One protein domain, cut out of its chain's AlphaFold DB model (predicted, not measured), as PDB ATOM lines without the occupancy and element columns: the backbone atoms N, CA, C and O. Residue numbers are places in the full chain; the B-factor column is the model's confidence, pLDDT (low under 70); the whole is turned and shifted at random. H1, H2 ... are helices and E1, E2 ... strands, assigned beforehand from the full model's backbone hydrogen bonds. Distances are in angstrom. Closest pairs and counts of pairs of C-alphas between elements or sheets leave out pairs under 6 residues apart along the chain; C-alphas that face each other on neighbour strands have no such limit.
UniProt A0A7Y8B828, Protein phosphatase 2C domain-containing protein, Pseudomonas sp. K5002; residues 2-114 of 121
ATOM      1  N   ALA A   2      -9.583 -41.923 -44.725       63.22
ATOM      2  CA  ALA A   2      -8.713 -43.107 -44.861       63.22
ATOM      3  C   ALA A   2      -7.452 -43.077 -43.965       63.22
ATOM      4  O   ALA A   2      -7.088 -44.098 -43.391       63.22
ATOM      5  N   GLN A   3      -6.833 -41.905 -43.786       66.62
ATOM      6  CA  GLN A   3      -5.604 -41.752 -42.993       66.62
ATOM      7  C   GLN A   3      -5.812 -41.975 -41.483       66.62
ATOM      8  O   GLN A   3      -4.995 -42.644 -40.861       66.62
ATOM      9  N   ASN A   4      -6.924 -41.511 -40.894       76.06
ATOM     10  CA  ASN A   4      -7.193 -41.733 -39.461       76.06
ATOM     11  C   ASN A   4      -7.440 -43.213 -39.155       76.06
ATOM     12  O   ASN A   4      -6.916 -43.758 -38.189       76.06
ATOM     13  N   ARG A   5      -8.190 -43.881 -40.036       68.62
ATOM     14  CA  ARG A   5      -8.422 -45.324 -39.948       68.62
ATOM     15  C   ARG A   5      -7.118 -46.111 -40.089       68.62
ATOM     16  O   ARG A   5      -6.933 -47.103 -39.396       68.62
ATOM     17  N   TRP A   6      -6.214 -45.663 -40.962       75.69
ATOM     18  CA  TRP A   6      -4.886 -46.259 -41.097       75.69
ATOM     19  C   TRP A   6      -4.057 -46.106 -39.813       75.69
ATOM     20  O   TRP A   6      -3.477 -47.093 -39.370       75.69
ATOM     21  N   LEU A   7      -4.051 -44.924 -39.182       73.06
ATOM     22  CA  LEU A   7      -3.338 -44.689 -37.915       73.06
ATOM     23  C   LEU A   7      -3.838 -45.603 -36.790       73.06
ATOM     24  O   LEU A   7      -3.035 -46.151 -36.038       73.06
ATOM     25  N   GLN A   8      -5.151 -45.833 -36.722       70.00
ATOM     26  CA  GLN A   8      -5.736 -46.782 -35.773       70.00
ATOM     27  C   GLN A   8      -5.355 -48.235 -36.075       70.00
ATOM     28  O   GLN A   8      -5.079 -49.005 -35.158       70.00
ATOM     29  N   ALA A   9      -5.339 -48.622 -37.352       69.38
ATOM     30  CA  ALA A   9      -5.092 -50.004 -37.759       69.38
ATOM     31  C   ALA A   9      -3.615 -50.429 -37.660       69.38
ATOM     32  O   ALA A   9      -3.342 -51.614 -37.493       69.38
ATOM     33  N   ASN A  10      -2.664 -49.493 -37.774       73.88
ATOM     34  CA  ASN A  10      -1.234 -49.814 -37.903       73.88
ATOM     35  C   ASN A  10      -0.407 -49.626 -36.628       73.88
ATOM     36  O   ASN A  10       0.797 -49.858 -36.653       73.88
ATOM     37  N   GLY A  11      -1.011 -49.252 -35.503       65.12
ATOM     38  CA  GLY A  11      -0.263 -49.052 -34.260       65.12
ATOM     39  C   GLY A  11      -0.025 -50.318 -33.420       65.12
ATOM     40  O   GLY A  11       0.230 -50.240 -32.223       65.12
ATOM     41  N   GLY A  12      -0.115 -51.511 -34.019       67.44
ATOM     42  CA  GLY A  12       0.287 -52.758 -33.351       67.44
ATOM     43  C   GLY A  12      -0.518 -53.105 -32.089       67.44
ATOM     44  O   GLY A  12       0.010 -53.749 -31.188       67.44
ATOM     45  N   GLY A  13      -1.779 -52.669 -32.008       70.62
ATOM     46  CA  GLY A  13      -2.647 -52.854 -30.837       70.62
ATOM     47  C   GLY A  13      -2.794 -51.617 -29.944       70.62
ATOM     48  O   GLY A  13      -3.645 -51.623 -29.058       70.62
ATOM     49  N   GLN A  14      -2.038 -50.543 -30.197       72.44
ATOM     50  CA  GLN A  14      -2.264 -49.219 -29.610       72.44
ATOM     51  C   GLN A  14      -2.448 -48.174 -30.713       72.44
ATOM     52  O   GLN A  14      -1.816 -48.287 -31.752       72.44
ATOM     53  N   PRO A  15      -3.311 -47.163 -30.560       72.75
ATOM     54  CA  PRO A  15      -3.464 -46.138 -31.587       72.75
ATOM     55  C   PRO A  15      -2.198 -45.270 -31.694       72.75
ATOM     56  O   PRO A  15      -1.670 -44.811 -30.684       72.75
ATOM     57  N   LEU A  16      -1.723 -45.015 -32.920       86.00
ATOM     58  CA  LEU A  16      -0.704 -43.989 -33.171       86.00
ATOM     59  C   LEU A  16      -1.377 -42.617 -33.154       86.00
ATOM     60  O   LEU A  16      -2.263 -42.360 -33.971       86.00
ATOM     61  N   LEU A  17      -0.954 -41.753 -32.232       90.12
ATOM     62  CA  LEU A  17      -1.581 -40.457 -31.990       90.12
ATOM     63  C   LEU A  17      -0.640 -39.312 -32.346       90.12
ATOM     64  O   LEU A  17       0.557 -39.369 -32.074       90.12
ATOM     65  N   THR A  18      -1.190 -38.253 -32.934       92.75
ATOM     66  CA  THR A  18      -0.450 -37.006 -33.151       92.75
ATOM     67  C   THR A  18      -1.388 -35.802 -33.192       92.75
ATOM     68  O   THR A  18      -2.580 -35.926 -33.490       92.75
ATOM     69  N   THR A  19      -0.858 -34.630 -32.870       95.88
ATOM     70  CA  THR A  19      -1.549 -33.353 -33.051       95.88
ATOM     71  C   THR A  19      -1.348 -32.855 -34.482       95.88
ATOM     72  O   THR A  19      -0.482 -33.329 -35.217       95.88
ATOM     73  N   LEU A  20      -2.175 -31.912 -34.917       96.81
ATOM     74  CA  LEU A  20      -2.021 -31.253 -36.207       96.81
ATOM     75  C   LEU A  20      -2.513 -29.812 -36.107       96.81
ATOM     76  O   LEU A  20      -3.669 -29.560 -35.781       96.81
ATOM     77  N   SER A  21      -1.648 -28.874 -36.469       98.12
ATOM     78  CA  SER A  21      -2.004 -27.486 -36.759       98.12
ATOM     79  C   SER A  21      -1.488 -27.160 -38.151       98.12
ATOM     80  O   SER A  21      -0.297 -27.312 -38.410       98.12
ATOM     81  N   ALA A  22      -2.367 -26.724 -39.046       97.88
ATOM     82  CA  ALA A  22      -2.005 -26.373 -40.412       97.88
ATOM     83  C   ALA A  22      -2.582 -25.007 -40.775       97.88
ATOM     84  O   ALA A  22      -3.786 -24.792 -40.646       97.88
ATOM     85  N   LEU A  23      -1.728 -24.108 -41.265       97.81
ATOM     86  CA  LEU A  23      -2.135 -22.854 -41.890       97.81
ATOM     87  C   LEU A  23      -1.956 -22.961 -43.400       97.81
ATOM     88  O   LEU A  23      -0.891 -23.337 -43.888       97.81
ATOM     89  N   VAL A  24      -2.999 -22.605 -44.138       98.00
ATOM     90  CA  VAL A  24      -2.975 -22.518 -45.596       98.00
ATOM     91  C   VAL A  24      -3.239 -21.076 -45.990       98.00
ATOM     92  O   VAL A  24      -4.284 -20.523 -45.655       98.00
ATOM     93  N   PHE A  25      -2.309 -20.476 -46.728       96.62
ATOM     94  CA  PHE A  25      -2.451 -19.123 -47.258       96.62
ATOM     95  C   PHE A  25      -2.886 -19.161 -48.719       96.62
ATOM     96  O   PHE A  25      -2.313 -19.879 -49.539       96.62
ATOM     97  N   ARG A  26      -3.912 -18.376 -49.059       96.19
ATOM     98  CA  ARG A  26      -4.416 -18.252 -50.428       96.19
ATOM     99  C   ARG A  26      -4.882 -16.828 -50.703       96.19
ATOM    100  O   ARG A  26      -5.901 -16.379 -50.180       96.19
ATOM    101  N   GLY A  27      -4.166 -16.136 -51.587       95.38
ATOM    102  CA  GLY A  27      -4.430 -14.724 -51.865       95.38
ATOM    103  C   GLY A  27      -4.262 -13.894 -50.592       95.38
ATOM    104  O   GLY A  27      -3.216 -13.954 -49.962       95.38
ATOM    105  N   GLN A  28      -5.306 -13.164 -50.203       96.31
ATOM    106  CA  GLN A  28      -5.328 -12.331 -48.991       96.31
ATOM    107  C   GLN A  28      -6.007 -13.029 -47.800       96.31
ATOM    108  O   GLN A  28      -6.517 -12.368 -46.900       96.31
ATOM    109  N   ARG A  29      -6.094 -14.363 -47.806       97.88
ATOM    110  CA  ARG A  29      -6.785 -15.134 -46.765       97.88
ATOM    111  C   ARG A  29      -5.909 -16.247 -46.219       97.88
ATOM    112  O   ARG A  29      -5.066 -16.789 -46.939       97.88
ATOM    113  N   PHE A  30      -6.175 -16.617 -44.974       98.00
ATOM    114  CA  PHE A  30      -5.666 -17.834 -44.362       98.00
ATOM    115  C   PHE A  30      -6.811 -18.741 -43.918       98.00
ATOM    116  O   PHE A  30      -7.887 -18.262 -43.556       98.00
ATOM    117  N   THR A  31      -6.534 -20.039 -43.905       98.50
ATOM    118  CA  THR A  31      -7.361 -21.065 -43.273       98.50
ATOM    119  C   THR A  31      -6.487 -21.835 -42.292       98.50
ATOM    120  O   THR A  31      -5.448 -22.374 -42.677       98.50
ATOM    121  N   LEU A  32      -6.902 -21.890 -41.032       98.56
ATOM    122  CA  LEU A  32      -6.347 -22.752 -39.996       98.56
ATOM    123  C   LEU A  32      -7.182 -24.028 -39.915       98.56
ATOM    124  O   LEU A  32      -8.401 -23.947 -39.825       98.56
ATOM    125  N   ALA A  33      -6.523 -25.183 -39.898       98.19
ATOM    126  CA  ALA A  33      -7.095 -26.460 -39.492       98.19
ATOM    127  C   ALA A  33      -6.337 -26.979 -38.264       98.19
ATOM    128  O   ALA A  33      -5.106 -27.054 -38.293       98.19
ATOM    129  N   HIS A  34      -7.049 -27.324 -37.192       98.25
ATOM    130  CA  HIS A  34      -6.433 -27.639 -35.905       98.25
ATOM    131  C   HIS A  34      -7.057 -28.851 -35.199       98.25
ATOM    132  O   HIS A  34      -8.279 -29.011 -35.137       98.25
ATOM    133  N   VAL A  35      -6.200 -29.697 -34.627       97.56
ATOM    134  CA  VAL A  35      -6.548 -30.716 -33.639       97.56
ATOM    135  C   VAL A  35      -5.373 -31.005 -32.704       97.56
ATOM    136  O   VAL A  35      -4.251 -31.229 -33.151       97.56
ATOM    137  N   GLY A  36      -5.643 -31.067 -31.405       97.12
ATOM    138  CA  GLY A  36      -4.648 -31.385 -30.385       97.12
ATOM    139  C   GLY A  36      -4.466 -30.206 -29.447       97.12
ATOM    140  O   GLY A  36      -5.391 -29.428 -29.254       97.12
ATOM    141  N   ASP A  37      -3.287 -30.076 -28.865       97.25
ATOM    142  CA  ASP A  37      -2.944 -29.047 -27.880       97.25
ATOM    143  C   ASP A  37      -1.845 -28.092 -28.361       97.25
ATOM    144  O   ASP A  37      -1.450 -27.180 -27.638       97.25
ATOM    145  N   CYS A  38      -1.375 -28.232 -29.604       97.69
ATOM    146  CA  CYS A  38      -0.549 -27.202 -30.222       97.69
ATOM    147  C   CYS A  38      -1.295 -25.861 -30.232       97.69
ATOM    148  O   CYS A  38      -2.484 -25.779 -30.546       97.69
ATOM    149  N   ARG A  39      -0.583 -24.774 -29.965       97.88
ATOM    150  CA  ARG A  39      -1.152 -23.430 -30.000       97.88
ATOM    151  C   ARG A  39      -0.776 -22.723 -31.289       97.88
ATOM    152  O   ARG A  39       0.373 -22.768 -31.723       97.88
ATOM    153  N   VAL A  40      -1.759 -22.073 -31.902       98.44
ATOM    154  CA  VAL A  40      -1.560 -21.207 -33.064       98.44
ATOM    155  C   VAL A  40      -1.845 -19.779 -32.648       98.44
ATOM    156  O   VAL A  40      -2.913 -19.500 -32.103       98.44
ATOM    157  N   TYR A  41      -0.906 -18.882 -32.914       97.94
ATOM    158  CA  TYR A  41      -1.022 -17.464 -32.609       97.94
ATOM    159  C   TYR A  41      -0.878 -16.613 -33.865       97.94
ATOM    160  O   TYR A  41      -0.197 -16.987 -34.819       97.94
ATOM    161  N   ARG A  42      -1.497 -15.436 -33.817       96.75
ATOM    162  CA  ARG A  42      -1.279 -14.303 -34.707       96.75
ATOM    163  C   ARG A  42      -0.552 -13.223 -33.919       96.75
ATOM    164  O   ARG A  42      -1.015 -12.827 -32.851       96.75
ATOM    165  N   TRP A  43       0.558 -12.747 -34.455       95.62
ATOM    166  CA  TRP A  43       1.317 -11.621 -33.940       95.62
ATOM    167  C   TRP A  43       1.211 -10.458 -34.915       95.62
ATOM    168  O   TRP A  43       1.593 -10.584 -36.076       95.62
ATOM    169  N   LEU A  44       0.668  -9.333 -34.461       93.75
ATOM    170  CA  LEU A  44       0.525  -8.140 -35.287       93.75
ATOM    171  C   LEU A  44       0.489  -6.898 -34.406       93.75
ATOM    172  O   LEU A  44      -0.192  -6.887 -33.384       93.75
ATOM    173  N   ASP A  45       1.217  -5.853 -34.801       92.56
ATOM    174  CA  ASP A  45       1.227  -4.553 -34.118       92.56
ATOM    175  C   ASP A  45       1.505  -4.665 -32.598       92.56
ATOM    176  O   ASP A  45       0.914  -3.963 -31.775       92.56
ATOM    177  N   GLY A  46       2.392  -5.586 -32.196       91.38
ATOM    178  CA  GLY A  46       2.760  -5.791 -30.788       91.38
ATOM    179  C   GLY A  46       1.757  -6.604 -29.955       91.38
ATOM    180  O   GLY A  46       1.907  -6.673 -28.725       91.38
ATOM    181  N   GLN A  47       0.739  -7.187 -30.600       94.88
ATOM    182  CA  GLN A  47      -0.329  -7.965 -29.974       94.88
ATOM    183  C   GLN A  47      -0.236  -9.445 -30.345       94.88
ATOM    184  O   GLN A  47      -0.222  -9.798 -31.526       94.88
ATOM    185  N   LEU A  48      -0.228 -10.303 -29.322       96.19
ATOM    186  CA  LEU A  48      -0.290 -11.753 -29.465       96.19
ATOM    187  C   LEU A  48      -1.741 -12.209 -29.292       96.19
ATOM    188  O   LEU A  48      -2.308 -12.114 -28.207       96.19
ATOM    189  N   GLN A  49      -2.341 -12.713 -30.363       97.25
ATOM    190  CA  GLN A  49      -3.690 -13.261 -30.358       97.25
ATOM    191  C   GLN A  49      -3.629 -14.769 -30.568       97.25
ATOM    192  O   GLN A  49      -3.197 -15.237 -31.619       97.25
ATOM    193  N   ARG A  50      -4.123 -15.549 -29.605       98.06
ATOM    194  CA  ARG A  50      -4.293 -16.994 -29.790       98.06
ATOM    195  C   ARG A  50      -5.484 -17.275 -30.711       98.06
ATOM    196  O   ARG A  50      -6.577 -16.764 -30.484       98.06
ATOM    197  N   LEU A  51      -5.252 -18.073 -31.750       98.19
ATOM    198  CA  LEU A  51      -6.239 -18.457 -32.763       98.19
ATOM    199  C   LEU A  51      -6.826 -19.852 -32.534       98.19
ATOM    200  O   LEU A  51      -7.955 -20.102 -32.947       98.19
ATOM    201  N   SER A  52      -6.071 -20.762 -31.914       98.00
ATOM    202  CA  SER A  52      -6.536 -22.119 -31.618       98.00
ATOM    203  C   SER A  52      -7.059 -22.266 -30.188       98.00
ATOM    204  O   SER A  52      -6.745 -21.476 -29.294       98.00
ATOM    205  N   GLN A  53      -7.846 -23.317 -29.975       96.62
ATOM    206  CA  GLN A  53      -8.242 -23.798 -28.659       96.62
ATOM    207  C   GLN A  53      -7.681 -25.206 -28.466       96.62
ATOM    208  O   GLN A  53      -7.813 -26.046 -29.350       96.62
ATOM    209  N   GLU A  54      -7.083 -25.470 -27.306       96.06
ATOM    210  CA  GLU A  54      -6.541 -26.793 -27.006       96.06
ATOM    211  C   GLU A  54      -7.657 -27.835 -26.846       96.06
ATOM    212  O   GLU A  54      -8.645 -27.648 -26.127       96.06
ATOM    213  N   HIS A  55      -7.476 -28.989 -27.477       96.94
ATOM    214  CA  HIS A  55      -8.352 -30.142 -27.350       96.94
ATOM    215  C   HIS A  55      -7.874 -31.088 -26.252       96.94
ATOM    216  O   HIS A  55      -7.593 -32.263 -26.500       96.94
ATOM    217  N   VAL A  56      -7.871 -30.584 -25.020       96.19
ATOM    218  CA  VAL A  56      -7.515 -31.330 -23.803       96.19
ATOM    219  C   VAL A  56      -8.703 -31.463 -22.851       96.19
ATOM    220  O   VAL A  56      -9.751 -30.826 -23.037       96.19
ATOM    221  N   TRP A  57      -8.565 -32.310 -21.834       94.69
ATOM    222  CA  TRP A  57      -9.513 -32.359 -20.723       94.69
ATOM    223  C   TRP A  57      -9.366 -31.131 -19.817       94.69
ATOM    224  O   TRP A  57      -8.266 -30.726 -19.460       94.69
ATOM    225  N   GLU A  58     -10.493 -30.552 -19.403       91.19
ATOM    226  CA  GLU A  58     -10.519 -29.324 -18.585       91.19
ATOM    227  C   GLU A  58     -10.410 -29.601 -17.076       91.19
ATOM    228  O   GLU A  58     -10.316 -28.682 -16.263       91.19
ATOM    229  N   GLN A  59     -10.420 -30.876 -16.683       93.75
ATOM    230  CA  GLN A  59     -10.349 -31.283 -15.285       93.75
ATOM    231  C   GLN A  59      -8.964 -30.963 -14.696       93.75
ATOM    232  O   GLN A  59      -7.950 -31.196 -15.362       93.75
ATOM    233  N   PRO A  60      -8.891 -30.487 -13.438       91.88
ATOM    234  CA  PRO A  60      -7.620 -30.257 -12.763       91.88
ATOM    235  C   PRO A  60      -6.718 -31.497 -12.797       91.88
ATOM    236  O   PRO A  60      -7.120 -32.572 -12.356       91.88
ATOM    237  N   GLY A  61      -5.503 -31.344 -13.326       91.25
ATOM    238  CA  GLY A  61      -4.522 -32.423 -13.443       91.25
ATOM    239  C   GLY A  61      -4.627 -33.249 -14.727       91.25
ATOM    240  O   GLY A  61      -3.757 -34.077 -14.960       91.25
ATOM    241  N   MET A  62      -5.631 -33.016 -15.578       92.62
ATOM    242  CA  MET A  62      -5.844 -33.755 -16.834       92.62
ATOM    243  C   MET A  62      -5.564 -32.914 -18.086       92.62
ATOM    244  O   MET A  62      -5.799 -33.378 -19.199       92.62
ATOM    245  N   GLN A  63      -5.033 -31.698 -17.940       90.94
ATOM    246  CA  GLN A  63      -4.813 -30.787 -19.072       90.94
ATOM    247  C   GLN A  63      -3.750 -31.275 -20.069       90.94
ATOM    248  O   GLN A  63      -3.649 -30.729 -21.156       90.94
ATOM    249  N   HIS A  64      -2.981 -32.307 -19.719       88.00
ATOM    250  CA  HIS A  64      -2.021 -32.974 -20.603       88.00
ATOM    251  C   HIS A  64      -2.650 -34.121 -21.417       88.00
ATOM    252  O   HIS A  64      -1.988 -34.750 -22.238       88.00
ATOM    253  N   VAL A  65      -3.917 -34.457 -21.160       93.06
ATOM    254  CA  VAL A  65      -4.604 -35.563 -21.823       93.06
ATOM    255  C   VAL A  65      -5.404 -35.012 -23.000       93.06
ATOM    256  O   VAL A  65      -6.337 -34.225 -22.823       93.06
ATOM    257  N   LEU A  66      -5.068 -35.458 -24.212       93.56
ATOM    258  CA  LEU A  66      -5.777 -35.082 -25.435       93.56
ATOM    259  C   LEU A  66      -7.176 -35.716 -25.473       93.56
ATOM    260  O   LEU A  66      -7.317 -36.936 -25.384       93.56
ATOM    261  N   LYS A  67      -8.215 -34.894 -25.665       94.50
ATOM    262  CA  LYS A  67      -9.586 -35.355 -25.972       94.50
ATOM    263  C   LYS A  67      -9.848 -35.472 -27.474       94.50
ATOM    264  O   LYS A  67     -10.792 -36.146 -27.865       94.50
ATOM    265  N   ARG A  68      -9.048 -34.806 -28.320       94.31
ATOM    266  CA  ARG A  68      -9.071 -34.957 -29.786       94.31
ATOM    267  C   ARG A  68      -7.645 -34.945 -30.320       94.31
ATOM    268  O   ARG A  68      -6.888 -34.024 -30.030       94.31
ATOM    269  N   ALA A  69      -7.315 -35.934 -31.139       93.94
ATOM    270  CA  ALA A  69      -6.041 -36.039 -31.844       93.94
ATOM    271  C   ALA A  69      -6.227 -36.817 -33.155       93.94
ATOM    272  O   ALA A  69      -7.199 -37.565 -33.321       93.94
ATOM    273  N   MET A  70      -5.277 -36.681 -34.079       92.56
ATOM    274  CA  MET A  70      -5.171 -37.599 -35.212       92.56
ATOM    275  C   MET A  70      -4.950 -39.016 -34.673       92.56
ATOM    276  O   MET A  70      -4.165 -39.214 -33.751       92.56
ATOM    277  N   GLY A  71      -5.655 -39.995 -35.232       88.69
ATOM    278  CA  GLY A  71      -5.599 -41.402 -34.830       88.69
ATOM    279  C   GLY A  71      -6.397 -41.766 -33.573       88.69
ATOM    280  O   GLY A  71      -6.561 -42.955 -33.314       88.69
ATOM    281  N   LEU A  72      -6.936 -40.792 -32.822       88.25
ATOM    282  CA  LEU A  72      -7.672 -41.063 -31.580       88.25
ATOM    283  C   LEU A  72      -9.037 -41.705 -31.859       88.25
ATOM    284  O   LEU A  72      -9.297 -42.825 -31.431       88.25
ATOM    285  N   ASP A  73      -9.862 -41.035 -32.663       85.25
ATOM    286  CA  ASP A  73     -11.200 -41.494 -33.043       85.25
ATOM    287  C   ASP A  73     -11.264 -42.006 -34.485       85.25
ATOM    288  O   ASP A  73     -10.464 -41.639 -35.345       85.25
ATOM    289  N   GLN A  74     -12.274 -42.822 -34.803       78.62
ATOM    290  CA  GLN A  74     -12.486 -43.275 -36.186       78.62
ATOM    291  C   GLN A  74     -12.766 -42.102 -37.138       78.62
ATOM    292  O   GLN A  74     -12.327 -42.102 -38.293       78.62
ATOM    293  N   HIS A  75     -13.492 -41.099 -36.642       84.31
ATOM    294  CA  HIS A  75     -13.829 -39.884 -37.369       84.31
ATOM    295  C   HIS A  75     -12.978 -38.735 -36.847       84.31
ATOM    296  O   HIS A  75     -13.070 -38.355 -35.685       84.31
ATOM    297  N   LEU A  76     -12.155 -38.176 -37.729       87.38
ATOM    298  CA  LEU A  76     -11.372 -36.996 -37.411       87.38
ATOM    299  C   LEU A  76     -12.271 -35.759 -37.445       87.38
ATOM    300  O   LEU A  76     -12.837 -35.439 -38.491       87.38
ATOM    301  N   VAL A  77     -12.336 -35.050 -36.322       90.88
ATOM    302  CA  VAL A  77     -12.965 -33.731 -36.225       90.88
ATOM    303  C   VAL A  77     -11.851 -32.702 -36.072       90.88
ATOM    304  O   VAL A  77     -11.085 -32.764 -35.107       90.88
ATOM    305  N   LEU A  78     -11.765 -31.761 -37.010       94.44
ATOM    306  CA  LEU A  78     -10.831 -30.632 -36.988       94.44
ATOM    307  C   LEU A  78     -11.601 -29.343 -36.714       94.44
ATOM    308  O   LEU A  78     -12.719 -29.182 -37.206       94.44
ATOM    309  N   ASP A  79     -10.983 -28.436 -35.973       97.69
ATOM    310  CA  ASP A  79     -11.456 -27.060 -35.865       97.69
ATOM    311  C   ASP A  79     -10.903 -26.261 -37.038       97.69
ATOM    312  O   ASP A  79      -9.734 -26.415 -37.403       97.69
ATOM    313  N   PHE A  80     -11.750 -25.422 -37.631       98.12
ATOM    314  CA  PHE A  80     -11.372 -24.555 -38.738       98.12
ATOM    315  C   PHE A  80     -11.584 -23.091 -38.372       98.12
ATOM    316  O   PHE A  80     -12.609 -22.734 -37.792       98.12
ATOM    317  N   LEU A  81     -10.630 -22.248 -38.757       98.44
ATOM    318  CA  LEU A  81     -10.745 -20.797 -38.660       98.44
ATOM    319  C   LEU A  81     -10.265 -20.165 -39.962       98.44
ATOM    320  O   LEU A  81      -9.116 -20.346 -40.356       98.44
ATOM    321  N   ASP A  82     -11.134 -19.384 -40.592       98.12
ATOM    322  CA  ASP A  82     -10.786 -18.566 -41.751       98.12
ATOM    323  C   ASP A  82     -10.591 -17.109 -41.340       98.12
ATOM    324  O   ASP A  82     -11.352 -16.564 -40.536       98.12
ATOM    325  N   GLY A  83      -9.611 -16.446 -41.948       97.31
ATOM    326  CA  GLY A  83      -9.351 -15.033 -41.706       97.31
ATOM    327  C   GLY A  83      -8.686 -14.334 -42.881       97.31
ATOM    328  O   GLY A  83      -8.294 -14.952 -43.874       97.31
ATOM    329  N   GLU A  84      -8.591 -13.013 -42.775       97.88
ATOM    330  CA  GLU A  84      -7.873 -12.178 -43.736       97.88
ATOM    331  C   GLU A  84      -6.440 -11.944 -43.278       97.88
ATOM    332  O   GLU A  84      -6.179 -11.697 -42.091       97.88
ATOM    333  N   LEU A  85      -5.533 -12.010 -44.252       96.69
ATOM    334  CA  LEU A  85      -4.132 -11.704 -44.056       96.69
ATOM    335  C   LEU A  85      -3.938 -10.191 -43.961       96.69
ATOM    336  O   LEU A  85      -4.506  -9.429 -44.745       96.69
ATOM    337  N   ARG A  86      -3.109  -9.755 -43.018       95.38
ATOM    338  CA  ARG A  86      -2.696  -8.362 -42.846       95.38
ATOM    339  C   ARG A  86      -1.193  -8.241 -43.060       95.38
ATOM    340  O   ARG A  86      -0.417  -9.074 -42.606       95.38
ATOM    341  N   ALA A  87      -0.778  -7.183 -43.752       91.88
ATOM    342  CA  ALA A  87       0.638  -6.903 -43.952       91.88
ATOM    343  C   ALA A  87       1.353  -6.726 -42.600       91.88
ATOM    344  O   ALA A  87       0.832  -6.056 -41.711       91.88
ATOM    345  N   GLY A  88       2.544  -7.318 -42.476       89.31
ATOM    346  CA  GLY A  88       3.371  -7.230 -41.271       89.31
ATOM    347  C   GLY A  88       2.970  -8.174 -40.136       89.31
ATOM    348  O   GLY A  88       3.582  -8.115 -39.073       89.31
ATOM    349  N   GLU A  89       1.971  -9.040 -40.324       91.69
ATOM    350  CA  GLU A  89       1.655 -10.049 -39.318       91.69
ATOM    351  C   GLU A  89       2.557 -11.278 -39.424       91.69
ATOM    352  O   GLU A  89       3.004 -11.663 -40.505       91.69
ATOM    353  N   CYS A  90       2.759 -11.931 -38.288       92.50
ATOM    354  CA  CYS A  90       3.410 -13.223 -38.187       92.50
ATOM    355  C   CYS A  90       2.435 -14.243 -37.590       92.50
ATOM    356  O   CYS A  90       1.594 -13.911 -36.753       92.50
ATOM    357  N   PHE A  91       2.564 -15.501 -38.004       95.69
ATOM    358  CA  PHE A  91       1.865 -16.618 -37.388       95.69
ATOM    359  C   PHE A  91       2.861 -17.529 -36.686       95.69
ATOM    360  O   PHE A  91       3.905 -17.862 -37.243       95.69
ATOM    361  N   LEU A  92       2.506 -17.973 -35.483       95.88
ATOM    362  CA  LEU A  92       3.310 -18.899 -34.695       95.88
ATOM    363  C   LEU A  92       2.534 -20.183 -34.469       95.88
ATOM    364  O   LEU A  92       1.373 -20.139 -34.065       95.88
ATOM    365  N   LEU A  93       3.182 -21.321 -34.702       97.56
ATOM    366  CA  LEU A  93       2.664 -22.642 -34.366       97.56
ATOM    367  C   LEU A  93       3.614 -23.255 -33.347       97.56
ATOM    368  O   LEU A  93       4.770 -23.516 -33.664       97.56
ATOM    369  N   LEU A  94       3.123 -23.478 -32.134       96.81
ATOM    370  CA  LEU A  94       3.921 -23.975 -31.020       96.81
ATOM    371  C   LEU A  94       3.339 -25.291 -30.512       96.81
ATOM    372  O   LEU A  94       2.135 -25.389 -30.269       96.81
ATOM    373  N   SER A  95       4.194 -26.291 -30.323       96.56
ATOM    374  CA  SER A  95       3.860 -27.493 -29.555       96.56
ATOM    375  C   SER A  95       3.919 -27.213 -28.053       96.56
ATOM    376  O   SER A  95       4.490 -26.209 -27.612       96.56
ATOM    377  N   ASP A  96       3.325 -28.108 -27.266       93.94
ATOM    378  CA  ASP A  96       3.359 -28.097 -25.798       93.94
ATOM    379  C   ASP A  96       4.783 -28.080 -25.237       93.94
ATOM    380  O   ASP A  96       5.043 -27.392 -24.253       93.94
ATOM    381  N   GLY A  97       5.738 -28.697 -25.937       93.69
ATOM    382  CA  GLY A  97       7.164 -28.607 -25.621       93.69
ATOM    383  C   GLY A  97       7.710 -27.173 -25.525       93.69
ATOM    384  O   GLY A  97       8.711 -26.957 -24.845       93.69
ATOM    385  N   VAL A  98       7.051 -26.191 -26.152       95.12
ATOM    386  CA  VAL A  98       7.398 -24.766 -26.044       95.12
ATOM    387  C   VAL A  98       6.414 -24.028 -25.142       95.12
ATOM    388  O   VAL A  98       6.826 -23.457 -24.131       95.12
ATOM    389  N   TRP A  99       5.117 -24.033 -25.472       94.75
ATOM    390  CA  TRP A  99       4.146 -23.166 -24.789       94.75
ATOM    391  C   TRP A  99       3.858 -23.591 -23.342       94.75
ATOM    392  O   TRP A  99       3.410 -22.769 -22.546       94.75
ATOM    393  N   ALA A 100       4.125 -24.848 -22.963       92.62
ATOM    394  CA  ALA A 100       3.976 -25.275 -21.571       92.62
ATOM    395  C   ALA A 100       5.072 -24.691 -20.661       92.62
ATOM    396  O   ALA A 100       4.870 -24.582 -19.454       92.62
ATOM    397  N   THR A 101       6.218 -24.308 -21.235       94.62
ATOM    398  CA  THR A 101       7.334 -23.680 -20.509       94.62
ATOM    399  C   THR A 101       7.313 -22.159 -20.650       94.62
ATOM    400  O   THR A 101       7.596 -21.444 -19.691       94.62
ATOM    401  N   LEU A 102       6.971 -21.662 -21.840       94.75
ATOM    402  CA  LEU A 102       6.848 -20.240 -22.141       94.75
ATOM    403  C   LEU A 102       5.370 -19.865 -22.210       94.75
ATOM    404  O   LEU A 102       4.692 -20.174 -23.188       94.75
ATOM    405  N   ASP A 103       4.879 -19.184 -21.178       92.62
ATOM    406  CA  ASP A 103       3.526 -18.635 -21.204       92.62
ATOM    407  C   ASP A 103       3.374 -17.517 -22.257       92.62
ATOM    408  O   ASP A 103       4.344 -16.999 -22.819       92.62
ATOM    409  N   ASP A 104       2.126 -17.122 -22.521       95.50
ATOM    410  CA  ASP A 104       1.792 -16.129 -23.549       95.50
ATOM    411  C   ASP A 104       2.504 -14.778 -23.325       95.50
ATOM    412  O   ASP A 104       2.835 -14.082 -24.288       95.50
ATOM    413  N   ASN A 105       2.784 -14.413 -22.068       95.12
ATOM    414  CA  ASN A 105       3.495 -13.179 -21.736       95.12
ATOM    415  C   ASN A 105       4.966 -13.254 -22.149       95.12
ATOM    416  O   ASN A 105       5.469 -12.319 -22.771       95.12
ATOM    417  N   ASN A 106       5.643 -14.362 -21.840       94.81
ATOM    418  CA  ASN A 106       7.033 -14.575 -22.234       94.81
ATOM    419  C   ASN A 106       7.168 -14.693 -23.756       94.81
ATOM    420  O   ASN A 106       8.050 -14.061 -24.336       94.81
ATOM    421  N   ILE A 107       6.254 -15.412 -24.418       94.56
ATOM    422  CA  ILE A 107       6.198 -15.469 -25.887       94.56
ATOM    423  C   ILE A 107       6.054 -14.052 -26.458       94.56
ATOM    424  O   ILE A 107       6.819 -13.653 -27.335       94.56
ATOM    425  N   SER A 108       5.109 -13.258 -25.941       94.38
ATOM    426  CA  SER A 108       4.911 -11.885 -26.408       94.38
ATOM    427  C   SER A 108       6.118 -10.984 -26.142       94.38
ATOM    428  O   SER A 108       6.352 -10.076 -26.936       94.38
ATOM    429  N   ALA A 109       6.850 -11.175 -25.041       93.25
ATOM    430  CA  ALA A 109       8.052 -10.403 -24.740       93.25
ATOM    431  C   ALA A 109       9.170 -10.706 -25.748       93.25
ATOM    432  O   ALA A 109       9.701  -9.780 -26.358       93.25
ATOM    433  N   ILE A 110       9.429 -11.991 -26.016       92.25
ATOM    434  CA  ILE A 110      10.429 -12.437 -27.000       92.25
ATOM    435  C   ILE A 110      10.130 -11.849 -28.386       92.25
ATOM    436  O   ILE A 110      11.019 -11.301 -29.031       92.25
ATOM    437  N   LEU A 111       8.868 -11.885 -28.823       90.50
ATOM    438  CA  LEU A 111       8.463 -11.345 -30.130       90.50
ATOM    439  C   LEU A 111       8.550  -9.819 -30.238       90.50
ATOM    440  O   LEU A 111       8.579  -9.284 -31.344       90.50
ATOM    441  N   ARG A 112       8.559  -9.098 -29.112       90.25
ATOM    442  CA  ARG A 112       8.791  -7.643 -29.105       90.25
ATOM    443  C   ARG A 112      10.268  -7.309 -29.194       90.25
ATOM    444  O   ARG A 112      10.620  -6.316 -29.821       90.25
ATOM    445  N   GLU A 113      11.100  -8.100 -28.531       87.38
ATOM    446  CA  GLU A 113      12.546  -7.897 -28.501       87.38
ATOM    447  C   GLU A 113      13.200  -8.317 -29.817       87.38
ATOM    448  O   GLU A 113      14.140  -7.660 -30.264       87.38
ATOM    449  N   GLN A 114      12.668  -9.357 -30.468       78.56
ATOM    450  CA  GLN A 114      13.201  -9.872 -31.718       78.56
ATOM    451  C   GLN A 114      12.303  -9.537 -32.914       78.56
ATOM    452  O   GLN A 114      11.318 -10.216 -33.194       78.56
TER     453      GLN A 114
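AT A GLANCE: This is residues 2 to 114 of the 121 residues of the protein "Protein phosphatase 2C domain-containing protein" of Pseudomonas sp. K5002 (UniProt A0A7Y8B828). Two small antiparallel sheets, E1-E2-E5 and E4-E3-E6, face each other like an open V, near at Ser 21 and Val 40, with residues 85 to 89 spanning the wide end. H3 covers the outer face of E4-E3-E6, while H1 lies beyond the narrow end and lengthens the whole. The printed part has 113 residues with three named helices and six named strands, in the order H1 E1 E2 E3 E4 E5 E6 H2 H3, a mixed class. It is only just compact, close to loose, with a radius of gyration of the C-alphas of 15.9 A and spans of 48 by 37 by 21 A.

IN THESE COORDINATES: E1, residues 20 to 26, is 19.4 A long and begins at C-alpha 20 (-2.021, -31.253, -36.207). E2, residues 29 to 35, is 20.4 A and E5, residues 79 to 84, 17.2 A. E3 is residues 39 to 44, 16.3 A, E4 47 to 50 and E6 90 to 94. H1 is residues 2 to 9, H2 96 to 99, and H3 104 to 113, 14.4 A, ending at C-alpha 113 (12.546, -7.897, -28.501).

HOW THE PARTS SIT: Inner strand E2 pairs with E1 in a hairpin, N 22 and O 33 at 2.9 A, and with E5, N 32 and O 81 at 2.8 A. Inner strand E3 pairs with E4 in a hairpin, N 42 and O 49 at 2.8 A, and with E6, N 41 and O 92 at 2.8 A. The closest C-alphas of E1 and E6, Ser 21 and Leu 93, are 7.1 A apart. H3 is on the sheet E4 E3 E6, a two-layer arrangement of helix on one face, at a height over the sheet of 9.9 A. It lies over E4 and E3, slantwise to the strands, at 38 degrees to E3 on the local plane. H1 is on neither sheet. H2 is not on E4 E3 E6, but only just, with 4 pairs of C-alphas within 10 A. In H1 and H3 every O i to N i+4 pair is within hydrogen-bond range; H2 is too short for one.

THE WHOLE: The farthest C-alphas, of Gly 13 and Asp 45, are 48.6 A apart. The printed part has no cut. E4 to E5 is a long link of 28 residues. The mean pLDDT of the printed part is 91.3; residues 2 to 3, 5, 9 and 11 to 12 are under 70.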